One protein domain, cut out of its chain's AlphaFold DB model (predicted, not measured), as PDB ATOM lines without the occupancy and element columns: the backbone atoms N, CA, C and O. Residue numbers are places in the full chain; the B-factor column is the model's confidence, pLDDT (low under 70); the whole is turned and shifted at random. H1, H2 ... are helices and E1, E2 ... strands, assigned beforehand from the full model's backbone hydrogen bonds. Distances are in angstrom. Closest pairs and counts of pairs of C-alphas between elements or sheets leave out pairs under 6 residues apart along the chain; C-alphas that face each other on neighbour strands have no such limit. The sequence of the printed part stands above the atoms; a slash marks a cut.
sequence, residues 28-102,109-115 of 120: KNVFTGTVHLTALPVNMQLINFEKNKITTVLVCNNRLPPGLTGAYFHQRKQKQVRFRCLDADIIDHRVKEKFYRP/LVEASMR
ATOM      1  N   LYS A  28      24.771  57.193  42.801       62.66
ATOM      2  CA  LYS A  28      24.758  56.183  41.754       62.66
ATOM      3  C   LYS A  28      23.987  55.005  42.309       62.66
ATOM      4  O   LYS A  28      24.248  54.588  43.439       62.66
ATOM      5  N   ASN A  29      23.071  54.488  41.506       64.00
ATOM      6  CA  ASN A  29      22.382  53.264  41.852       64.00
ATOM      7  C   ASN A  29      23.403  52.132  42.000       64.00
ATOM      8  O   ASN A  29      24.465  52.115  41.372       64.00
ATOM      9  N   VAL A  30      23.101  51.220  42.914       78.06
ATOM     10  CA  VAL A  30      23.966  50.090  43.255       78.06
ATOM     11  C   VAL A  30      23.279  48.801  42.816       78.06
ATOM     12  O   VAL A  30      23.391  47.790  43.498       78.06
ATOM     13  N   PHE A  31      22.539  48.837  41.701       82.19
ATOM     14  CA  PHE A  31      21.805  47.669  41.226       82.19
ATOM     15  C   PHE A  31      22.782  46.531  40.938       82.19
ATOM     16  O   PHE A  31      23.787  46.724  40.250       82.19
ATOM     17  N   THR A  32      22.507  45.369  41.515       87.56
ATOM     18  CA  THR A  32      23.316  44.153  41.412       87.56
ATOM     19  C   THR A  32      22.524  43.043  40.731       87.56
ATOM     20  O   THR A  32      21.324  43.167  40.501       87.56
ATOM     21  N   GLY A  33      23.199  41.937  40.419       89.38
ATOM     22  CA  GLY A  33      22.540  40.729  39.929       89.38
ATOM     23  C   GLY A  33      22.275  40.755  38.427       89.38
ATOM     24  O   GLY A  33      23.106  41.245  37.657       89.38
ATOM     25  N   THR A  34      21.144  40.175  38.028       93.69
ATOM     26  CA  THR A  34      20.804  39.902  36.628       93.69
ATOM     27  C   THR A  34      19.749  40.871  36.107       93.69
ATOM     28  O   THR A  34      18.699  41.031  36.723       93.69
ATOM     29  N   VAL A  35      19.993  41.461  34.938       92.44
ATOM     30  CA  VAL A  35      19.001  42.255  34.199       92.44
ATOM     31  C   VAL A  35      18.462  41.448  33.024       92.44
ATOM     32  O   VAL A  35      19.236  40.836  32.291       92.44
ATOM     33  N   HIS A  36      17.145  41.476  32.832       94.69
ATOM     34  CA  HIS A  36      16.467  40.818  31.716       94.69
ATOM     35  C   HIS A  36      15.995  41.872  30.711       94.69
ATOM     36  O   HIS A  36      15.146  42.701  31.027       94.69
ATOM     37  N   LEU A  37      16.529  41.830  29.491       92.25
ATOM     38  CA  LEU A  37      16.066  42.615  28.344       92.25
ATOM     39  C   LEU A  37      15.117  41.766  27.486       92.25
ATOM     40  O   LEU A  37      15.320  41.596  26.287       92.25
ATOM     41  N   THR A  38      14.121  41.161  28.135       91.69
ATOM     42  CA  THR A  38      13.196  40.189  27.530       91.69
ATOM     43  C   THR A  38      11.797  40.761  27.307       91.69
ATOM     44  O   THR A  38      11.020  40.199  26.545       91.69
ATOM     45  N   ALA A  39      11.448  41.865  27.964       89.19
ATOM     46  CA  ALA A  39      10.144  42.511  27.836       89.19
ATOM     47  C   ALA A  39      10.293  44.008  28.121       89.19
ATOM     48  O   ALA A  39      10.016  44.487  29.219       89.19
ATOM     49  N   LEU A  40      10.812  44.739  27.139       88.94
ATOM     50  CA  LEU A  40      10.979  46.184  27.236       88.94
ATOM     51  C   LEU A  40       9.766  46.896  26.617       88.94
ATOM     52  O   LEU A  40       9.190  46.387  25.654       88.94
ATOM     53  N   PRO A  41       9.388  48.085  27.114       88.75
ATOM     54  CA  PRO A  41       8.354  48.895  26.484       88.75
ATOM     55  C   PRO A  41       8.682  49.184  25.014       88.75
ATOM     56  O   PRO A  41       9.812  49.546  24.688       88.75
ATOM     57  N   VAL A  42       7.682  49.095  24.134       87.25
ATOM     58  CA  VAL A  42       7.861  49.247  22.675       87.25
ATOM     59  C   VAL A  42       8.461  50.599  22.262       87.25
ATOM     60  O   VAL A  42       9.218  50.676  21.297       87.25
ATOM     61  N   ASN A  43       8.194  51.653  23.037       86.62
ATOM     62  CA  ASN A  43       8.684  53.011  22.778       86.62
ATOM     63  C   ASN A  43      10.044  53.304  23.435       86.62
ATOM     64  O   ASN A  43      10.501  54.447  23.427       86.62
ATOM     65  N   MET A  44      10.690  52.311  24.054       86.81
ATOM     66  CA  MET A  44      11.958  52.517  24.747       86.81
ATOM     67  C   MET A  44      13.105  52.696  23.745       86.81
ATOM     68  O   MET A  44      13.389  51.817  22.936       86.81
ATOM     69  N   GLN A  45      13.787  53.840  23.832       88.06
ATOM     70  CA  GLN A  45      14.840  54.225  22.885       88.06
ATOM     71  C   GLN A  45      16.253  54.082  23.442       88.06
ATOM     72  O   GLN A  45      17.201  53.870  22.687       88.06
ATOM     73  N   LEU A  46      16.422  54.203  24.756       87.19
ATOM     74  CA  LEU A  46      17.730  54.214  25.398       87.19
ATOM     75  C   LEU A  46      17.636  53.565  26.772       87.19
ATOM     76  O   LEU A  46      16.757  53.900  27.563       87.19
ATOM     77  N   ILE A  47      18.587  52.683  27.068       87.75
ATOM     78  CA  ILE A  47      18.750  52.098  28.396       87.75
ATOM     79  C   ILE A  47      20.150  52.419  28.906       87.75
ATOM     80  O   ILE A  47      21.152  52.072  28.277       87.75
ATOM     81  N   ASN A  48      20.226  53.049  30.075       85.75
ATOM     82  CA  ASN A  48      21.490  53.390  30.710       85.75
ATOM     83  C   ASN A  48      21.596  52.749  32.098       85.75
ATOM     84  O   ASN A  48      21.044  53.247  33.076       85.75
ATOM     85  N   PHE A  49      22.360  51.663  32.179       84.69
ATOM     86  CA  PHE A  49      22.698  50.977  33.422       84.69
ATOM     87  C   PHE A  49      24.122  51.284  33.902       84.69
ATOM     88  O   PHE A  49      24.656  50.588  34.773       84.69
ATOM     89  N   GLU A  50      24.755  52.334  33.384       78.06
ATOM     90  CA  GLU A  50      26.106  52.703  33.779       78.06
ATOM     91  C   GLU A  50      26.270  52.876  35.285       78.06
ATOM     92  O   GLU A  50      25.410  53.402  35.991       78.06
ATOM     93  N   LYS A  51      27.472  52.539  35.757       78.12
ATOM     94  CA  LYS A  51      27.895  52.748  37.147       78.12
ATOM     95  C   LYS A  51      27.036  51.993  38.179       78.12
ATOM     96  O   LYS A  51      27.085  52.363  39.350       78.12
ATOM     97  N   ASN A  52      26.341  50.934  37.762       82.81
ATOM     98  CA  ASN A  52      25.762  49.912  38.635       82.81
ATOM     99  C   ASN A  52      26.752  48.745  38.846       82.81
ATOM    100  O   ASN A  52      27.915  48.822  38.443       82.81
ATOM    101  N   LYS A  53      26.296  47.675  39.502       84.81
ATOM    102  CA  LYS A  53      27.042  46.443  39.819       84.81
ATOM    103  C   LYS A  53      26.370  45.194  39.212       84.81
ATOM    104  O   LYS A  53      26.330  44.132  39.834       84.81
ATOM    105  N   ILE A  54      25.774  45.337  38.029       88.06
ATOM    106  CA  ILE A  54      25.045  44.269  37.322       88.06
ATOM    107  C   ILE A  54      26.024  43.194  36.857       88.06
ATOM    108  O   ILE A  54      26.921  43.449  36.067       88.06
ATOM    109  N   THR A  55      25.871  41.963  37.307       89.81
ATOM    110  CA  THR A  55      26.842  40.910  36.987       89.81
ATOM    111  C   THR A  55      26.469  40.138  35.729       89.81
ATOM    112  O   THR A  55      27.323  39.485  35.125       89.81
ATOM    113  N   THR A  56      25.192  40.143  35.342       92.00
ATOM    114  CA  THR A  56      24.690  39.360  34.209       92.00
ATOM    115  C   THR A  56      23.565  40.095  33.487       92.00
ATOM    116  O   THR A  56      22.728  40.743  34.111       92.00
ATOM    117  N   VAL A  57      23.549  39.997  32.161       93.81
ATOM    118  CA  VAL A  57      22.496  40.549  31.304       93.81
ATOM    119  C   VAL A  57      21.982  39.431  30.414       93.81
ATOM    120  O   VAL A  57      22.761  38.829  29.675       93.81
ATOM    121  N   LEU A  58      20.684  39.152  30.503       95.69
ATOM    122  CA  LEU A  58      19.987  38.230  29.615       95.69
ATOM    123  C   LEU A  58      19.247  39.028  28.545       95.69
ATOM    124  O   LEU A  58      18.538  39.981  28.869       95.69
ATOM    125  N   VAL A  59      19.419  38.648  27.284       95.81
ATOM    126  CA  VAL A  59      18.877  39.367  26.125       95.81
ATOM    127  C   VAL A  59      18.031  38.416  25.286       95.81
ATOM    128  O   VAL A  59      18.460  37.297  25.024       95.81
ATOM    129  N   CYS A  60      16.851  38.871  24.861       96.12
ATOM    130  CA  CYS A  60      16.154  38.299  23.711       96.12
ATOM    131  C   CYS A  60      16.191  39.333  22.588       96.12
ATOM    132  O   CYS A  60      15.495  40.347  22.674       96.12
ATOM    133  N   ASN A  61      17.014  39.107  21.569       94.75
ATOM    134  CA  ASN A  61      17.201  40.037  20.459       94.75
ATOM    135  C   ASN A  61      15.871  40.366  19.767       94.75
ATOM    136  O   ASN A  61      15.600  41.531  19.474       94.75
ATOM    137  N   ASN A  62      15.010  39.364  19.573       94.94
ATOM    138  CA  ASN A  62      13.709  39.530  18.923       94.94
ATOM    139  C   ASN A  62      12.680  40.306  19.768       94.94
ATOM    140  O   ASN A  62      11.644  40.711  19.244       94.94
ATOM    141  N   ARG A  63      12.957  40.539  21.058       94.31
ATOM    142  CA  ARG A  63      12.106  41.326  21.970       94.31
ATOM    143  C   ARG A  63      12.678  42.699  22.289       94.31
ATOM    144  O   ARG A  63      12.090  43.442  23.078       94.31
ATOM    145  N   LEU A  64      13.821  43.049  21.701       93.62
ATOM    146  CA  LEU A  64      14.346  44.396  21.824       93.62
ATOM    147  C   LEU A  64      13.444  45.367  21.047       93.62
ATOM    148  O   LEU A  64      13.113  45.097  19.891       93.62
ATOM    149  N   PRO A  65      13.075  46.516  21.638       93.38
ATOM    150  CA  PRO A  65      12.231  47.499  20.980       93.38
ATOM    151  C   PRO A  65      12.836  47.935  19.643       93.38
ATOM    152  O   PRO A  65      14.056  48.127  19.561       93.38
ATOM    153  N   PRO A  66      12.023  48.149  18.598       92.25
ATOM    154  CA  PRO A  66      12.532  48.570  17.295       92.25
ATOM    155  C   PRO A  66      13.224  49.938  17.377       92.25
ATOM    156  O   PRO A  66      14.254  50.146  16.745       92.25
ATOM    157  N   GLY A  67      12.716  50.841  18.225       89.56
ATOM    158  CA  GLY A  67      13.299  52.162  18.463       89.56
ATOM    159  C   GLY A  67      14.512  52.178  19.398       89.56
ATOM    160  O   GLY A  67      15.072  53.248  19.632       89.56
ATOM    161  N   LEU A  68      14.928  51.033  19.954       89.62
ATOM    162  CA  LEU A  68      16.083  50.985  20.846       89.62
ATOM    163  C   LEU A  68      17.345  51.340  20.055       89.62
ATOM    164  O   LEU A  68      17.690  50.681  19.078       89.62
ATOM    165  N   THR A  69      18.051  52.364  20.512       89.94
ATOM    166  CA  THR A  69      19.305  52.854  19.923       89.94
ATOM    167  C   THR A  69      20.527  52.288  20.641       89.94
ATOM    168  O   THR A  69      21.587  52.093  20.039       89.94
ATOM    169  N   GLY A  70      20.384  51.981  21.931       88.88
ATOM    170  CA  GLY A  70      21.435  51.346  22.704       88.88
ATOM    171  C   GLY A  70      21.045  51.019  24.140       88.88
ATOM    172  O   GLY A  70      20.264  51.730  24.776       88.88
ATOM    173  N   ALA A  71      21.640  49.945  24.653       90.88
ATOM    174  CA  ALA A  71      21.592  49.558  26.055       90.88
ATOM    175  C   ALA A  71      23.020  49.456  26.606       90.88
ATOM    176  O   ALA A  71      23.829  48.687  26.088       90.88
ATOM    177  N   TYR A  72      23.341  50.242  27.635       88.88
ATOM    178  CA  TYR A  72      24.718  50.471  28.081       88.88
ATOM    179  C   TYR A  72      24.947  50.006  29.522       88.88
ATOM    180  O   TYR A  72      24.232  50.430  30.428       88.88
ATOM    181  N   PHE A  73      25.973  49.176  29.740       87.75
ATOM    182  CA  PHE A  73      26.214  48.478  31.018       87.75
ATOM    183  C   PHE A  73      27.595  48.747  31.646       87.75
ATOM    184  O   PHE A  73      28.055  47.983  32.492       87.75
ATOM    185  N   HIS A  74      28.273  49.835  31.266       81.69
ATOM    186  CA  HIS A  74      29.650  50.098  31.694       81.69
ATOM    187  C   HIS A  74      29.828  50.187  33.225       81.69
ATOM    188  O   HIS A  74      29.189  50.996  33.915       81.69
ATOM    189  N   GLN A  75      30.792  49.418  33.744       74.12
ATOM    190  CA  GLN A  75      31.176  49.396  35.155       74.12
ATOM    191  C   GLN A  75      32.562  49.981  35.368       74.12
ATOM    192  O   GLN A  75      33.496  49.723  34.618       74.12
ATOM    193  N   ARG A  76      32.716  50.763  36.441       64.56
ATOM    194  CA  ARG A  76      33.978  51.468  36.693       64.56
ATOM    195  C   ARG A  76      35.094  50.581  37.250       64.56
ATOM    196  O   ARG A  76      36.240  51.002  37.150       64.56
ATOM    197  N   LYS A  77      34.775  49.467  37.930       64.88
ATOM    198  CA  LYS A  77      35.737  48.745  38.797       64.88
ATOM    199  C   LYS A  77      35.444  47.246  39.060       64.88
ATOM    200  O   LYS A  77      36.040  46.695  39.978       64.88
ATOM    201  N   GLN A  78      34.516  46.592  38.357       61.31
ATOM    202  CA  GLN A  78      34.130  45.190  38.629       61.31
ATOM    203  C   GLN A  78      34.439  44.254  37.448       61.31
ATOM    204  O   GLN A  78      34.825  44.725  36.381       61.31
ATOM    205  N   LYS A  79      34.304  42.933  37.679       68.19
ATOM    206  CA  LYS A  79      34.367  41.879  36.646       68.19
ATOM    207  C   LYS A  79      33.472  42.252  35.456       68.19
ATOM    208  O   LYS A  79      32.421  42.852  35.667       68.19
ATOM    209  N   GLN A  80      33.887  41.864  34.246       77.44
ATOM    210  CA  GLN A  80      33.100  42.052  33.022       77.44
ATOM    211  C   GLN A  80      31.649  41.613  33.219       77.44
ATOM    212  O   GLN A  80      31.369  40.600  33.876       77.44
ATOM    213  N   VAL A  81      30.735  42.374  32.624       87.62
ATOM    214  CA  VAL A  81      29.322  42.011  32.588       87.62
ATOM    215  C   VAL A  81      29.185  40.765  31.725       87.62
ATOM    216  O   VAL A  81      29.585  40.750  30.564       87.62
ATOM    217  N   ARG A  82      28.613  39.692  32.282       92.00
ATOM    218  CA  ARG A  82      28.341  38.488  31.491       92.00
ATOM    219  C   ARG A  82      27.065  38.693  30.699       92.00
ATOM    220  O   ARG A  82      25.979  38.708  31.275       92.00
ATOM    221  N   PHE A  83      27.197  38.818  29.391       92.88
ATOM    222  CA  PHE A  83      26.046  38.871  28.510       92.88
ATOM    223  C   PHE A  83      25.684  37.468  28.021       92.88
ATOM    224  O   PHE A  83      26.565  36.678  27.682       92.88
ATOM    225  N   ARG A  84      24.389  37.152  28.002       94.62
ATOM    226  CA  ARG A  84      23.857  35.920  27.421       94.62
ATOM    227  C   ARG A  84      22.643  36.253  26.575       94.62
ATOM    228  O   ARG A  84      21.701  36.879  27.059       94.62
ATOM    229  N   CYS A  85      22.681  35.823  25.327       95.88
ATOM    230  CA  CYS A  85      21.517  35.832  24.467       95.88
ATOM    231  C   CYS A  85      20.720  34.545  24.704       95.88
ATOM    232  O   CYS A  85      21.318  33.491  24.918       95.88
ATOM    233  N   LEU A  86      19.394  34.634  24.713       96.31
ATOM    234  CA  LEU A  86      18.512  33.483  24.920       96.31
ATOM    235  C   LEU A  86      17.921  32.949  23.610       96.31
ATOM    236  O   LEU A  86      17.412  31.834  23.593       96.31
ATOM    237  N   ASP A  87      17.958  33.742  22.540       95.75
ATOM    238  CA  ASP A  87      17.274  33.478  21.271       95.75
ATOM    239  C   ASP A  87      18.194  33.553  20.038       95.75
ATOM    240  O   ASP A  87      17.715  33.412  18.916       95.75
ATOM    241  N   ALA A  88      19.498  33.776  20.225       93.12
ATOM    242  CA  ALA A  88      20.493  33.795  19.153       93.12
ATOM    243  C   ALA A  88      21.904  33.499  19.687       93.12
ATOM    244  O   ALA A  88      22.164  33.668  20.873       93.12
ATOM    245  N   ASP A  89      22.844  33.145  18.810       92.75
ATOM    246  CA  ASP A  89      24.251  32.934  19.197       92.75
ATOM    247  C   ASP A  89      25.010  34.252  19.414       92.75
ATOM    248  O   ASP A  89      25.959  34.331  20.196       92.75
ATOM    249  N   ILE A  90      24.579  35.311  18.723       93.31
ATOM    250  CA  ILE A  90      25.197  36.636  18.761       93.31
ATOM    251  C   ILE A  90      24.218  37.620  19.389       93.31
ATOM    252  O   ILE A  90      23.040  37.675  19.040       93.31
ATOM    253  N   ILE A  91      24.719  38.432  20.311       94.38
ATOM    254  CA  ILE A  91      23.936  39.478  20.967       94.38
ATOM    255  C   ILE A  91      23.756  40.657  20.021       94.38
ATOM    256  O   ILE A  91      24.698  41.063  19.340       94.38
ATOM    257  N   ASP A  92      22.554  41.231  20.015       95.25
ATOM    258  CA  ASP A  92      22.246  42.418  19.230       95.25
ATOM    259  C   ASP A  92      23.280  43.531  19.478       95.25
ATOM    260  O   ASP A  92      23.568  43.919  20.614       95.25
ATOM    261  N   HIS A  93      23.813  44.078  18.386       93.94
ATOM    262  CA  HIS A  93      24.820  45.139  18.367       93.94
ATOM    263  C   HIS A  93      24.460  46.392  19.194       93.94
ATOM    264  O   HIS A  93      25.342  47.196  19.522       93.94
ATOM    265  N   ARG A  94      23.177  46.598  19.518       93.12
ATOM    266  CA  ARG A  94      22.680  47.694  20.360       93.12
ATOM    267  C   ARG A  94      22.994  47.499  21.844       93.12
ATOM    268  O   ARG A  94      23.046  48.489  22.576       93.12
ATOM    269  N   VAL A  95      23.249  46.276  22.301       92.88
ATOM    270  CA  VAL A  95      23.618  45.973  23.692       92.88
ATOM    271  C   VAL A  95      25.135  46.083  23.853       92.88
ATOM    272  O   VAL A  95      25.900  45.387  23.192       92.88
ATOM    273  N   LYS A  96      25.599  46.999  24.710       87.38
ATOM    274  CA  LYS A  96      27.008  47.413  24.777       87.38
ATOM    275  C   LYS A  96      27.520  47.476  26.216       87.38
ATOM    276  O   LYS A  96      26.906  48.070  27.099       87.38
ATOM    277  N   GLU A  97      28.741  46.990  26.425       81.81
ATOM    278  CA  GLU A  97      29.500  47.204  27.672       81.81
ATOM    279  C   GLU A  97      30.236  48.563  27.702       81.81
ATOM    280  O   GLU A  97      30.914  48.925  28.665       81.81
ATOM    281  N   LYS A  98      30.126  49.344  26.623       78.19
ATOM    282  CA  LYS A  98      30.825  50.623  26.465       78.19
ATOM    283  C   LYS A  98      30.113  51.761  27.196       78.19
ATOM    284  O   LYS A  98      28.934  51.680  27.525       78.19
ATOM    285  N   PHE A  99      30.858  52.841  27.411       72.44
ATOM    286  CA  PHE A  99      30.332  54.089  27.954       72.44
ATOM    287  C   PHE A  99      29.378  54.758  26.952       72.44
ATOM    288  O   PHE A  99      29.722  54.933  25.779       72.44
ATOM    289  N   TYR A 100      28.205  55.165  27.421       73.81
ATOM    290  CA  TYR A 100      27.285  56.032  26.709       73.81
ATOM    291  C   TYR A 100      27.751  57.486  26.817       73.81
ATOM    292  O   TYR A 100      27.748  58.092  27.890       73.81
ATOM    293  N   ARG A 101      28.137  58.079  25.682       71.81
ATOM    294  CA  ARG A 101      28.335  59.529  25.576       71.81
ATOM    295  C   ARG A 101      27.055  60.145  25.007       71.81
ATOM    296  O   ARG A 101      26.837  59.990  23.805       71.81
ATOM    297  N   PRO A 102      26.223  60.819  25.824       65.88
ATOM    298  CA  PRO A 102      25.027  61.473  25.313       65.88
ATOM    299  C   PRO A 102      25.409  62.525  24.277       65.88
ATOM    300  O   PRO A 102      26.282  63.367  24.523       65.88
ATOM    301  N   LEU A 109      16.495  63.141  27.049       53.59
ATOM    302  CA  LEU A 109      16.178  61.736  27.345       53.59
ATOM    303  C   LEU A 109      16.897  61.239  28.609       53.59
ATOM    304  O   LEU A 109      16.393  60.364  29.311       53.59
ATOM    305  N   VAL A 110      18.056  61.819  28.942       51.53
ATOM    306  CA  VAL A 110      18.790  61.510  30.184       51.53
ATOM    307  C   VAL A 110      18.082  62.098  31.413       51.53
ATOM    308  O   VAL A 110      18.130  61.499  32.489       51.53
ATOM    309  N   GLU A 111      17.364  63.216  31.261       44.44
ATOM    310  CA  GLU A 111      16.552  63.802  32.340       44.44
ATOM    311  C   GLU A 111      15.384  62.906  32.768       44.44
ATOM    312  O   GLU A 111      15.027  62.896  33.946       44.44
ATOM    313  N   ALA A 112      14.837  62.085  31.863       39.84
ATOM    314  CA  ALA A 112      13.762  61.150  32.197       39.84
ATOM    315  C   ALA A 112      14.201  60.075  33.212       39.84
ATOM    316  O   ALA A 112      13.399  59.632  34.031       39.84
ATOM    317  N   SER A 113      15.489  59.708  33.241       40.59
ATOM    318  CA  SER A 113      16.025  58.762  34.233       40.59
ATOM    319  C   SER A 113      16.235  59.396  35.620       40.59
ATOM    320  O   SER A 113      16.356  58.676  36.609       40.59
ATOM    321  N   MET A 114      16.234  60.733  35.718       38.00
ATOM    322  CA  MET A 114      16.345  61.459  36.992       38.00
ATOM    323  C   MET A 114      14.993  61.838  37.615       38.00
ATOM    324  O   MET A 114      14.976  62.269  38.761       38.00
ATOM    325  N   ARG A 115      13.867  61.663  36.907       35.25
ATOM    326  CA  ARG A 115      12.532  62.069  37.393       35.25
ATOM    327  C   ARG A 115      11.731  60.980  38.122       35.25
ATOM    328  O   ARG A 115      10.607  61.243  38.519       35.25
TER     329      ARG A 115
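What this domain is: This is residues 28 to 102 and 109 to 115 of the 120 residues of an uncharacterized protein of Perkinsela sp. CCAP 1560/4 (UniProt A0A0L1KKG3). With little regular structure, loops join a parallel sheet, E1, E3 and E5, to a short parallel pair, E2 and E4, over one of its faces; a small helix, H1, lies beyond E2 at the far end. Of 82 printed residues, 27 are in named elements, mostly strand, in chain order E1 E2 E3 E4 E5 H1. The whole is compact, with radius of gyration of the C-alphas 12.2 A and spans of 30 by 28 by 19 A.

How they stand to each other: E3, residues 53 to 59, is the inner strand between E1, residues 32 to 37, and E5, residues 82 to 85. N 35 and O 56 are 2.9 A apart; so are N 57 and O 82. E2, residues 46 to 48, and E4, residues 70 to 72, have N 72 and O 47 at 2.9 A. H1, residues 109 to 112, is too short for O i to N i+4 pairs.

Where its parts are: E3 measures 17.4 A, E1 15.0 A. C-alpha 32 is at (23.316, 44.153, 41.412), C-alpha 112 at (13.762, 61.150, 32.197).

The domain as a whole: Residues 103 to 108 are cut out, leaving 9.1 A between C-alphas 102 and 109. Residues 109 to 115 are under pLDDT 70.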